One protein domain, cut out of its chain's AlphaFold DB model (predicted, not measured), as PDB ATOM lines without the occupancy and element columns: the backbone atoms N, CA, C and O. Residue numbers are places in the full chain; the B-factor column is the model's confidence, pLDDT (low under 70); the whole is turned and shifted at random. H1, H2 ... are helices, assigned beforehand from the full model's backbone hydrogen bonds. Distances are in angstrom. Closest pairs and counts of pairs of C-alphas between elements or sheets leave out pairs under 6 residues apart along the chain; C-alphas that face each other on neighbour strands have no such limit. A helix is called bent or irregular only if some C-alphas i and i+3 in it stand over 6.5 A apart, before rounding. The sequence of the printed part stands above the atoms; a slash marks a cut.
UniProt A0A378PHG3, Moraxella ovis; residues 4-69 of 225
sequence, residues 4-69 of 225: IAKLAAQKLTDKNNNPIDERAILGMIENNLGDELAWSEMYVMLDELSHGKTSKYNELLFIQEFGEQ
ATOM      1  N   ILE A   4      22.840   7.883 -33.461       86.19
ATOM      2  CA  ILE A   4      23.486   6.574 -33.279       86.19
ATOM      3  C   ILE A   4      24.213   6.138 -34.556       86.19
ATOM      4  O   ILE A   4      25.396   5.819 -34.492       86.19
ATOM      5  N   ALA A   5      23.581   6.263 -35.727       84.44
ATOM      6  CA  ALA A   5      24.226   5.950 -37.005       84.44
ATOM      7  C   ALA A   5      25.489   6.790 -37.264       84.44
ATOM      8  O   ALA A   5      26.483   6.304 -37.804       84.44
ATOM      9  N   LYS A   6      25.488   8.063 -36.844       87.56
ATOM     10  CA  LYS A   6      26.684   8.919 -36.924       87.56
ATOM     11  C   LYS A   6      27.801   8.440 -36.001       87.56
ATOM     12  O   LYS A   6      28.961   8.513 -36.394       87.56
ATOM     13  N   LEU A   7      27.459   7.968 -34.801       90.38
ATOM     14  CA  LEU A   7      28.437   7.412 -33.870       90.38
ATOM     15  C   LEU A   7      29.053   6.127 -34.433       90.38
ATOM     16  O   LEU A   7      30.276   6.041 -34.513       90.38
ATOM     17  N   ALA A   8      28.225   5.196 -34.913       89.69
ATOM     18  CA  ALA A   8      28.663   3.923 -35.486       89.69
ATOM     19  C   ALA A   8      29.537   4.093 -36.746       89.69
ATOM     20  O   ALA A   8      30.494   3.346 -36.962       89.69
ATOM     21  N   ALA A   9      29.285   5.127 -37.559       91.38
ATOM     22  CA  ALA A   9      30.082   5.430 -38.751       91.38
ATOM     23  C   ALA A   9      31.568   5.738 -38.460       91.38
ATOM     24  O   ALA A   9      32.387   5.699 -39.382       91.38
ATOM     25  N   GLN A  10      31.932   6.013 -37.201       93.19
ATOM     26  CA  GLN A  10      33.318   6.235 -36.778       93.19
ATOM     27  C   GLN A  10      34.157   4.951 -36.712       93.19
ATOM     28  O   GLN A  10      35.379   5.050 -36.622       93.19
ATOM     29  N   LYS A  11      33.537   3.761 -36.796       94.94
ATOM     30  CA  LYS A  11      34.225   2.453 -36.788       94.94
ATOM     31  C   LYS A  11      35.127   2.254 -35.564       94.94
ATOM     32  O   LYS A  11      36.241   1.744 -35.679       94.94
ATOM     33  N   LEU A  12      34.644   2.694 -34.405       97.06
ATOM     34  CA  LEU A  12      35.314   2.490 -33.125       97.06
ATOM     35  C   LEU A  12      35.236   1.016 -32.715       97.06
ATOM     36  O   LEU A  12      34.319   0.297 -33.120       97.06
ATOM     37  N   THR A  13      36.182   0.583 -31.889       97.75
ATOM     38  CA  THR A  13      36.195  -0.755 -31.292       97.75
ATOM     39  C   THR A  13      36.293  -0.672 -29.776       97.75
ATOM     40  O   THR A  13      36.875   0.272 -29.228       97.75
ATOM     41  N   ASP A  14      35.729  -1.665 -29.098       95.69
ATOM     42  CA  ASP A  14      35.876  -1.837 -27.655       95.69
ATOM     43  C   ASP A  14      37.294  -2.334 -27.284       95.69
ATOM     44  O   ASP A  14      38.159  -2.548 -28.142       95.69
ATOM     45  N   LYS A  15      37.542  -2.523 -25.984       93.69
ATOM     46  CA  LYS A  15      38.802  -3.045 -25.423       93.69
ATOM     47  C   LYS A  15      39.158  -4.457 -25.921       93.69
ATOM     48  O   LYS A  15      40.322  -4.847 -25.848       93.69
ATOM     49  N   ASN A  16      38.172  -5.207 -26.415       92.50
ATOM     50  CA  ASN A  16      38.284  -6.578 -26.908       92.50
ATOM     51  C   ASN A  16      38.413  -6.634 -28.447       92.50
ATOM     52  O   ASN A  16      38.501  -7.723 -29.013       92.50
ATOM     53  N   ASN A  17      38.488  -5.480 -29.124       95.12
ATOM     54  CA  ASN A  17      38.469  -5.313 -30.583       95.12
ATOM     55  C   ASN A  17      37.138  -5.674 -31.267       95.12
ATOM     56  O   ASN A  17      37.117  -5.858 -32.488       95.12
ATOM     57  N   ASN A  18      36.025  -5.736 -30.535       96.12
ATOM     58  CA  ASN A  18      34.708  -5.854 -31.155       96.12
ATOM     59  C   ASN A  18      34.253  -4.487 -31.694       96.12
ATOM     60  O   ASN A  18      34.529  -3.458 -31.067       96.12
ATOM     61  N   PRO A  19      33.547  -4.439 -32.837       96.69
ATOM     62  CA  PRO A  19      32.977  -3.198 -33.353       96.69
ATOM     63  C   PRO A  19      31.962  -2.580 -32.385       96.69
ATOM     64  O   PRO A  19      31.053  -3.260 -31.916       96.69
ATOM     65  N   ILE A  20      32.065  -1.268 -32.158       96.31
ATOM     66  CA  ILE A  20      31.014  -0.477 -31.504       96.31
ATOM     67  C   ILE A  20      30.071   0.027 -32.604       96.31
ATOM     68  O   ILE A  20      30.195   1.150 -33.100       96.31
ATOM     69  N   ASP A  21      29.185  -0.859 -33.054       93.06
ATOM     70  CA  ASP A  21      28.181  -0.571 -34.078       93.06
ATOM     71  C   ASP A  21      26.863  -0.041 -33.478       93.06
ATOM     72  O   ASP A  21      26.746   0.206 -32.276       93.06
ATOM     73  N   GLU A  22      25.853   0.187 -34.323       89.94
ATOM     74  CA  GLU A  22      24.557   0.712 -33.877       89.94
ATOM     75  C   GLU A  22      23.884  -0.201 -32.843       89.94
ATOM     76  O   GLU A  22      23.303   0.302 -31.882       89.94
ATOM     77  N   ARG A  23      23.998  -1.528 -33.002       88.69
ATOM     78  CA  ARG A  23      23.402  -2.510 -32.084       88.69
ATOM     79  C   ARG A  23      24.120  -2.508 -30.743       88.69
ATOM     80  O   ARG A  23      23.457  -2.536 -29.714       88.69
ATOM     81  N   ALA A  24      25.446  -2.409 -30.750       92.38
ATOM     82  CA  ALA A  24      26.251  -2.321 -29.537       92.38
ATOM     83  C   ALA A  24      25.911  -1.060 -28.714       92.38
ATOM     84  O   ALA A  24      25.696  -1.129 -27.504       92.38
ATOM     85  N   ILE A  25      25.776   0.094 -29.381       92.06
ATOM     86  CA  ILE A  25      25.380   1.354 -28.730       92.06
ATOM     87  C   ILE A  25      23.955   1.260 -28.171       92.06
ATOM     88  O   ILE A  25      23.700   1.725 -27.061       92.06
ATOM     89  N   LEU A  26      23.027   0.669 -28.924       89.50
ATOM     90  CA  LEU A  26      21.643   0.496 -28.485       89.50
ATOM     91  C   LEU A  26      21.515  -0.463 -27.307       89.50
ATOM     92  O   LEU A  26      20.838  -0.110 -26.350       89.50
ATOM     93  N   GLY A  27      22.212  -1.601 -27.330       88.88
ATOM     94  CA  GLY A  27      22.235  -2.534 -26.204       88.88
ATOM     95  C   GLY A  27      22.741  -1.862 -24.929       88.88
ATOM     96  O   GLY A  27      22.152  -2.015 -23.863       88.88
ATOM     97  N   MET A  28      23.762  -1.007 -25.047       90.38
ATOM     98  CA  MET A  28      24.249  -0.217 -23.917       90.38
ATOM     99  C   MET A  28      23.199   0.768 -23.382       90.38
ATOM    100  O   MET A  28      23.064   0.912 -22.167       90.38
ATOM    101  N   ILE A  29      22.444   1.430 -24.266       88.81
ATOM    102  CA  ILE A  29      21.353   2.332 -23.872       88.81
ATOM    103  C   ILE A  29      20.225   1.550 -23.192       88.81
ATOM    104  O   ILE A  29      19.778   1.938 -22.119       88.81
ATOM    105  N   GLU A  30      19.772   0.454 -23.796       85.31
ATOM    106  CA  GLU A  30      18.647  -0.360 -23.324       85.31
ATOM    107  C   GLU A  30      18.922  -0.965 -21.945       85.31
ATOM    108  O   GLU A  30      18.090  -0.834 -21.047       85.31
ATOM    109  N   ASN A  31      20.124  -1.510 -21.737       83.38
ATOM    110  CA  ASN A  31      20.540  -2.094 -20.460       83.38
ATOM    111  C   ASN A  31      20.592  -1.079 -19.308       83.38
ATOM    112  O   ASN A  31      20.457  -1.456 -18.150       83.38
ATOM    113  N   ASN A  32      20.800   0.206 -19.610       84.19
ATOM    114  CA  ASN A  32      20.955   1.260 -18.604       84.19
ATOM    115  C   ASN A  32      19.743   2.203 -18.527       84.19
ATOM    116  O   ASN A  32      19.702   3.089 -17.675       84.19
ATOM    117  N   LEU A  33      18.738   2.039 -19.395       83.25
ATOM    118  CA  LEU A  33      17.603   2.961 -19.474       83.25
ATOM    119  C   LEU A  33      16.748   2.950 -18.199       83.25
ATOM    120  O   LEU A  33      16.163   3.974 -17.845       83.25
ATOM    121  N   GLY A  34      16.697   1.807 -17.512       75.38
ATOM    122  CA  GLY A  34      15.878   1.613 -16.317       75.38
ATOM    123  C   GLY A  34      16.395   2.247 -15.038       75.38
ATOM    124  O   GLY A  34      15.610   2.438 -14.110       75.38
ATOM    125  N   ASP A  35      17.672   2.612 -15.001       77.94
ATOM    126  CA  ASP A  35      18.287   3.247 -13.843       77.94
ATOM    127  C   ASP A  35      18.610   4.710 -14.160       77.94
ATOM    128  O   ASP A  35      19.520   5.010 -14.931       77.94
ATOM    129  N   GLU A  36      17.873   5.641 -13.544       77.25
ATOM    130  CA  GLU A  36      18.116   7.084 -13.695       77.25
ATOM    131  C   GLU A  36      19.555   7.462 -13.293       77.25
ATOM    132  O   GLU A  36      20.131   8.391 -13.862       77.25
ATOM    133  N   LEU A  37      20.172   6.723 -12.364       74.44
ATOM    134  CA  LEU A  37      21.557   6.959 -11.951       74.44
ATOM    135  C   LEU A  37      22.557   6.645 -13.071       74.44
ATOM    136  O   LEU A  37      23.617   7.265 -13.129       74.44
ATOM    137  N   ALA A  38      22.214   5.749 -13.998       83.50
ATOM    138  CA  ALA A  38      23.064   5.407 -15.134       83.50
ATOM    139  C   ALA A  38      22.972   6.430 -16.283       83.50
ATOM    140  O   ALA A  38      23.786   6.414 -17.211       83.50
ATOM    141  N   TRP A  39      22.009   7.359 -16.253       88.06
ATOM    142  CA  TRP A  39      21.776   8.280 -17.371       88.06
ATOM    143  C   TRP A  39      22.902   9.301 -17.560       88.06
ATOM    144  O   TRP A  39      23.229   9.650 -18.698       88.06
ATOM    145  N   SER A  40      23.532   9.763 -16.475       90.00
ATOM    146  CA  SER A  40      24.722  10.619 -16.566       90.00
ATOM    147  C   SER A  40      25.897   9.880 -17.201       90.00
ATOM    148  O   SER A  40      26.594  10.450 -18.038       90.00
ATOM    149  N   GLU A  41      26.074   8.601 -16.871       91.31
ATOM    150  CA  GLU A  41      27.126   7.759 -17.443       91.31
ATOM    151  C   GLU A  41      26.897   7.516 -18.939       91.31
ATOM    152  O   GLU A  41      27.822   7.662 -19.741       91.31
ATOM    153  N   MET A  42      25.650   7.255 -19.347       91.38
ATOM    154  CA  MET A  42      25.284   7.155 -20.764       91.38
ATOM    155  C   MET A  42      25.533   8.461 -21.523       91.38
ATOM    156  O   MET A  42      25.980   8.430 -22.670       91.38
ATOM    157  N   TYR A  43      25.275   9.618 -20.908       92.94
ATOM    158  CA  TYR A  43      25.576  10.906 -21.532       92.94
ATOM    159  C   TYR A  43      27.081  11.068 -21.785       92.94
ATOM    160  O   TYR A  43      27.477  11.427 -22.895       92.94
ATOM    161  N   VAL A  44      27.914  10.753 -20.786       95.19
ATOM    162  CA  VAL A  44      29.379  10.782 -20.920       95.19
ATOM    163  C   VAL A  44      29.842   9.798 -21.991       95.19
ATOM    164  O   VAL A  44      30.659  10.155 -22.834       95.19
ATOM    165  N   MET A  45      29.278   8.589 -22.021       95.56
ATOM    166  CA  MET A  45      29.574   7.598 -23.052       95.56
ATOM    167  C   MET A  45      29.290   8.140 -24.456       95.56
ATOM    168  O   MET A  45      30.147   8.058 -25.332       95.56
ATOM    169  N   LEU A  46      28.097   8.693 -24.689       94.44
ATOM    170  CA  LEU A  46      27.711   9.212 -26.002       94.44
ATOM    171  C   LEU A  46      28.574  10.413 -26.419       94.44
ATOM    172  O   LEU A  46      28.917  10.532 -27.598       94.44
ATOM    173  N   ASP A  47      28.947  11.280 -25.472       95.75
ATOM    174  CA  ASP A  47      29.875  12.387 -25.715       95.75
ATOM    175  C   ASP A  47      31.269  11.875 -26.101       95.75
ATOM    176  O   ASP A  47      31.814  12.289 -27.126       95.75
ATOM    177  N   GLU A  48      31.823  10.919 -25.356       96.75
ATOM    178  CA  GLU A  48      33.118  10.313 -25.664       96.75
ATOM    179  C   GLU A  48      33.132   9.645 -27.037       96.75
ATOM    180  O   GLU A  48      34.031   9.920 -27.840       96.75
ATOM    181  N   LEU A  49      32.110   8.835 -27.334       96.25
ATOM    182  CA  LEU A  49      31.968   8.185 -28.632       96.25
ATOM    183  C   LEU A  49      31.943   9.225 -29.751       96.25
ATOM    184  O   LEU A  49      32.568   9.009 -30.783       96.25
ATOM    185  N   SER A  50      31.290  10.376 -29.557       95.31
ATOM    186  CA  SER A  50      31.246  11.451 -30.563       95.31
ATOM    187  C   SER A  50      32.604  12.109 -30.845       95.31
ATOM    188  O   SER A  50      32.778  12.737 -31.890       95.31
ATOM    189  N   HIS A  51      33.574  11.923 -29.947       95.69
ATOM    190  CA  HIS A  51      34.953  12.396 -30.066       95.69
ATOM    191  C   HIS A  51      35.947  11.265 -30.380       95.69
ATOM    192  O   HIS A  51      37.158  11.451 -30.230       95.69
ATOM    193  N   GLY A  52      35.462  10.090 -30.787       96.00
ATOM    194  CA  GLY A  52      36.295   8.932 -31.105       96.00
ATOM    195  C   GLY A  52      36.943   8.260 -29.891       96.00
ATOM    196  O   GLY A  52      37.935   7.547 -30.046       96.00
ATOM    197  N   LYS A  53      36.426   8.498 -28.681       97.00
ATOM    198  CA  LYS A  53      36.900   7.885 -27.434       97.00
ATOM    199  C   LYS A  53      35.950   6.770 -26.999       97.00
ATOM    200  O   LYS A  53      34.750   6.852 -27.225       97.00
ATOM    201  N   THR A  54      36.490   5.736 -26.358       97.75
ATOM    202  CA  THR A  54      35.727   4.538 -25.955       97.75
ATOM    203  C   THR A  54      35.875   4.203 -24.469       97.75
ATOM    204  O   THR A  54      35.497   3.114 -24.047       97.75
ATOM    205  N   SER A  55      36.428   5.108 -23.654       97.19
ATOM    206  CA  SER A  55      36.774   4.815 -22.255       97.19
ATOM    207  C   SER A  55      35.535   4.473 -21.431       97.19
ATOM    208  O   SER A  55      35.459   3.388 -20.858       97.19
ATOM    209  N   LYS A  56      34.531   5.353 -21.438       95.94
ATOM    210  CA  LYS A  56      33.278   5.169 -20.705       95.94
ATOM    211  C   LYS A  56      32.448   4.008 -21.256       95.94
ATOM    212  O   LYS A  56      31.849   3.275 -20.483       95.94
ATOM    213  N   TYR A  57      32.467   3.783 -22.574       96.06
ATOM    214  CA  TYR A  57      31.838   2.595 -23.166       96.06
ATOM    215  C   TYR A  57      32.445   1.304 -22.597       96.06
ATOM    216  O   TYR A  57      31.718   0.410 -22.180       96.06
ATOM    217  N   ASN A  58      33.777   1.219 -22.528       95.75
ATOM    218  CA  ASN A  58      34.478   0.052 -21.990       95.75
ATOM    219  C   ASN A  58      34.271  -0.140 -20.483       95.75
ATOM    220  O   ASN A  58      34.285  -1.274 -20.007       95.75
ATOM    221  N   GLU A  59      34.099   0.951 -19.739       93.06
ATOM    222  CA  GLU A  59      33.747   0.921 -18.320       93.06
ATOM    223  C   GLU A  59      32.345   0.339 -18.111       93.06
ATOM    224  O   GLU A  59      32.191  -0.608 -17.342       93.06
ATOM    225  N   LEU A  60      31.343   0.835 -18.844       91.31
ATOM    226  CA  LEU A  60      29.982   0.304 -18.773       91.31
ATOM    227  C   LEU A  60      29.912  -1.151 -19.253       91.31
ATOM    228  O   LEU A  60      29.261  -1.972 -18.612       91.31
ATOM    229  N   LEU A  61      30.641  -1.494 -20.320       91.00
ATOM    230  CA  LEU A  61      30.761  -2.873 -20.796       91.00
ATOM    231  C   LEU A  61      31.362  -3.782 -19.718       91.00
ATOM    232  O   LEU A  61      30.869  -4.878 -19.496       91.00
ATOM    233  N   PHE A  62      32.397  -3.323 -19.010       88.81
ATOM    234  CA  PHE A  62      32.973  -4.087 -17.904       88.81
ATOM    235  C   PHE A  62      31.968  -4.307 -16.767       88.81
ATOM    236  O   PHE A  62      31.899  -5.411 -16.242       88.81
ATOM    237  N   ILE A  63      31.184  -3.288 -16.398       83.88
ATOM    238  CA  ILE A  63      30.140  -3.413 -15.366       83.88
ATOM    239  C   ILE A  63      29.085  -4.445 -15.786       83.88
ATOM    240  O   ILE A  63      28.707  -5.289 -14.974       83.88
ATOM    241  N   GLN A  64      28.659  -4.419 -17.053       81.44
ATOM    242  CA  GLN A  64      27.722  -5.396 -17.614       81.44
ATOM    243  C   GLN A  64      28.299  -6.816 -17.593       81.44
ATOM    244  O   GLN A  64      27.687  -7.706 -17.013       81.44
ATOM    245  N   GLU A  65      29.514  -7.017 -18.113       80.44
ATOM    246  CA  GLU A  65      30.207  -8.320 -18.121       80.44
ATOM    247  C   GLU A  65      30.397  -8.901 -16.707       80.44
ATOM    248  O   GLU A  65      30.409 -10.122 -16.521       80.44
ATOM    249  N   PHE A  66      30.578  -8.034 -15.704       71.56
ATOM    250  CA  PHE A  66      30.707  -8.437 -14.304       71.56
ATOM    251  C   PHE A  66      29.363  -8.864 -13.694       71.56
ATOM    252  O   PHE A  66      29.342  -9.717 -12.809       71.56
ATOM    253  N   GLY A  67      28.256  -8.281 -14.164       63.28
ATOM    254  CA  GLY A  67      26.895  -8.661 -13.785       63.28
ATOM    255  C   GLY A  67      26.374  -9.907 -14.512       63.28
ATOM    256  O   GLY A  67      25.636 -10.680 -13.917       63.28
ATOM    257  N   GLU A  68      26.794 -10.144 -15.757       60.12
ATOM    258  CA  GLU A  68      26.300 -11.220 -16.642       60.12
ATOM    259  C   GLU A  68      26.896 -12.623 -16.384       60.12
ATOM    260  O   GLU A  68      26.712 -13.534 -17.184       60.12
ATOM    261  N   GLN A  69      27.605 -12.861 -15.276       61.50
ATOM    262  CA  GLN A  69      28.203 -14.182 -14.985       61.50
ATOM    263  C   GLN A  69      27.189 -15.255 -14.520       61.50
ATOM    264  O   GLN A  69      27.593 -16.285 -13.973       61.50
TER     265      GLN A  69
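What this domain is: This is residues 4 to 69 of the 225 residues of a protein of Moraxella ovis (UniProt A0A378PHG3). Three helices, H2, H3 and H4, fold back and forth with their centres in a triangle: H2 and H3 stand side by side as a hairpin, while H4 meets H3 with its first residues, 55 to 57, and from there slants away from it. Short H1 sits at the end where H2 begins and H3 ends, and a long loop, residues 9 to 21, leads from it to H2. The printed part has 66 residues, with four named helices in the order H1, H2, H3, H4 and no named strand, and its class is all helix. It is compact, with a radius of gyration of the C-alphas of 11.0 A, and rounded, spanning 27 by 23 by 18 A.

Where its parts are: H1, residues 4 to 8, begins at C-alpha 4 (23.486, 6.574, -33.279). H2, residues 22 to 32, is 15.7 A long from first to last C-alpha. H3, residues 36 to 50, is 21.8 A long and begins at C-alpha 36 (18.116, 7.084, -13.695); it is irregular, but only just, with C-alphas 37 and 40 being 6.7 A apart. H4, residues 55 to 67, is 18.7 A long and ends at C-alpha 67 (26.895, -8.661, -13.785).

How they stand to each other: H1 touches H2, the closest C-alphas being those of Ala 8 and Glu 22, 5.5 A apart. H1 and H3 are close but not clearly touching, and H1 and H4 are apart. H2 and H3 form a helical hairpin, opposite ways at a shallow tilt of 22 degrees; H3 touches H2 with residues 38 to 42 alone, closest at the C-alphas of Asn 32 and Ala 38, 5.8 A. H3 and H4 form another, opposite ways at a steep tilt of 44 degrees; H4 touches H3 with residues 55 to 57 alone, closest at the C-alphas of Met 45 and Lys 56, 5.0 A. H2 and H4 are close but not clearly touching, at a steep tilt of 60 degrees. Each O i to N i+4 pair is within hydrogen-bond range in H1, H2 and H4, against 9 of 11 in H3.

The domain as a whole: The two C-alphas farthest apart, those of Lys 6 and Gln 69, are 31.9 A apart. The printed part has no cut. The link from H1 to H2 is long; the other two are tight. The mean pLDDT of the printed part is 89.1, and residues 67 to 69 are under 70.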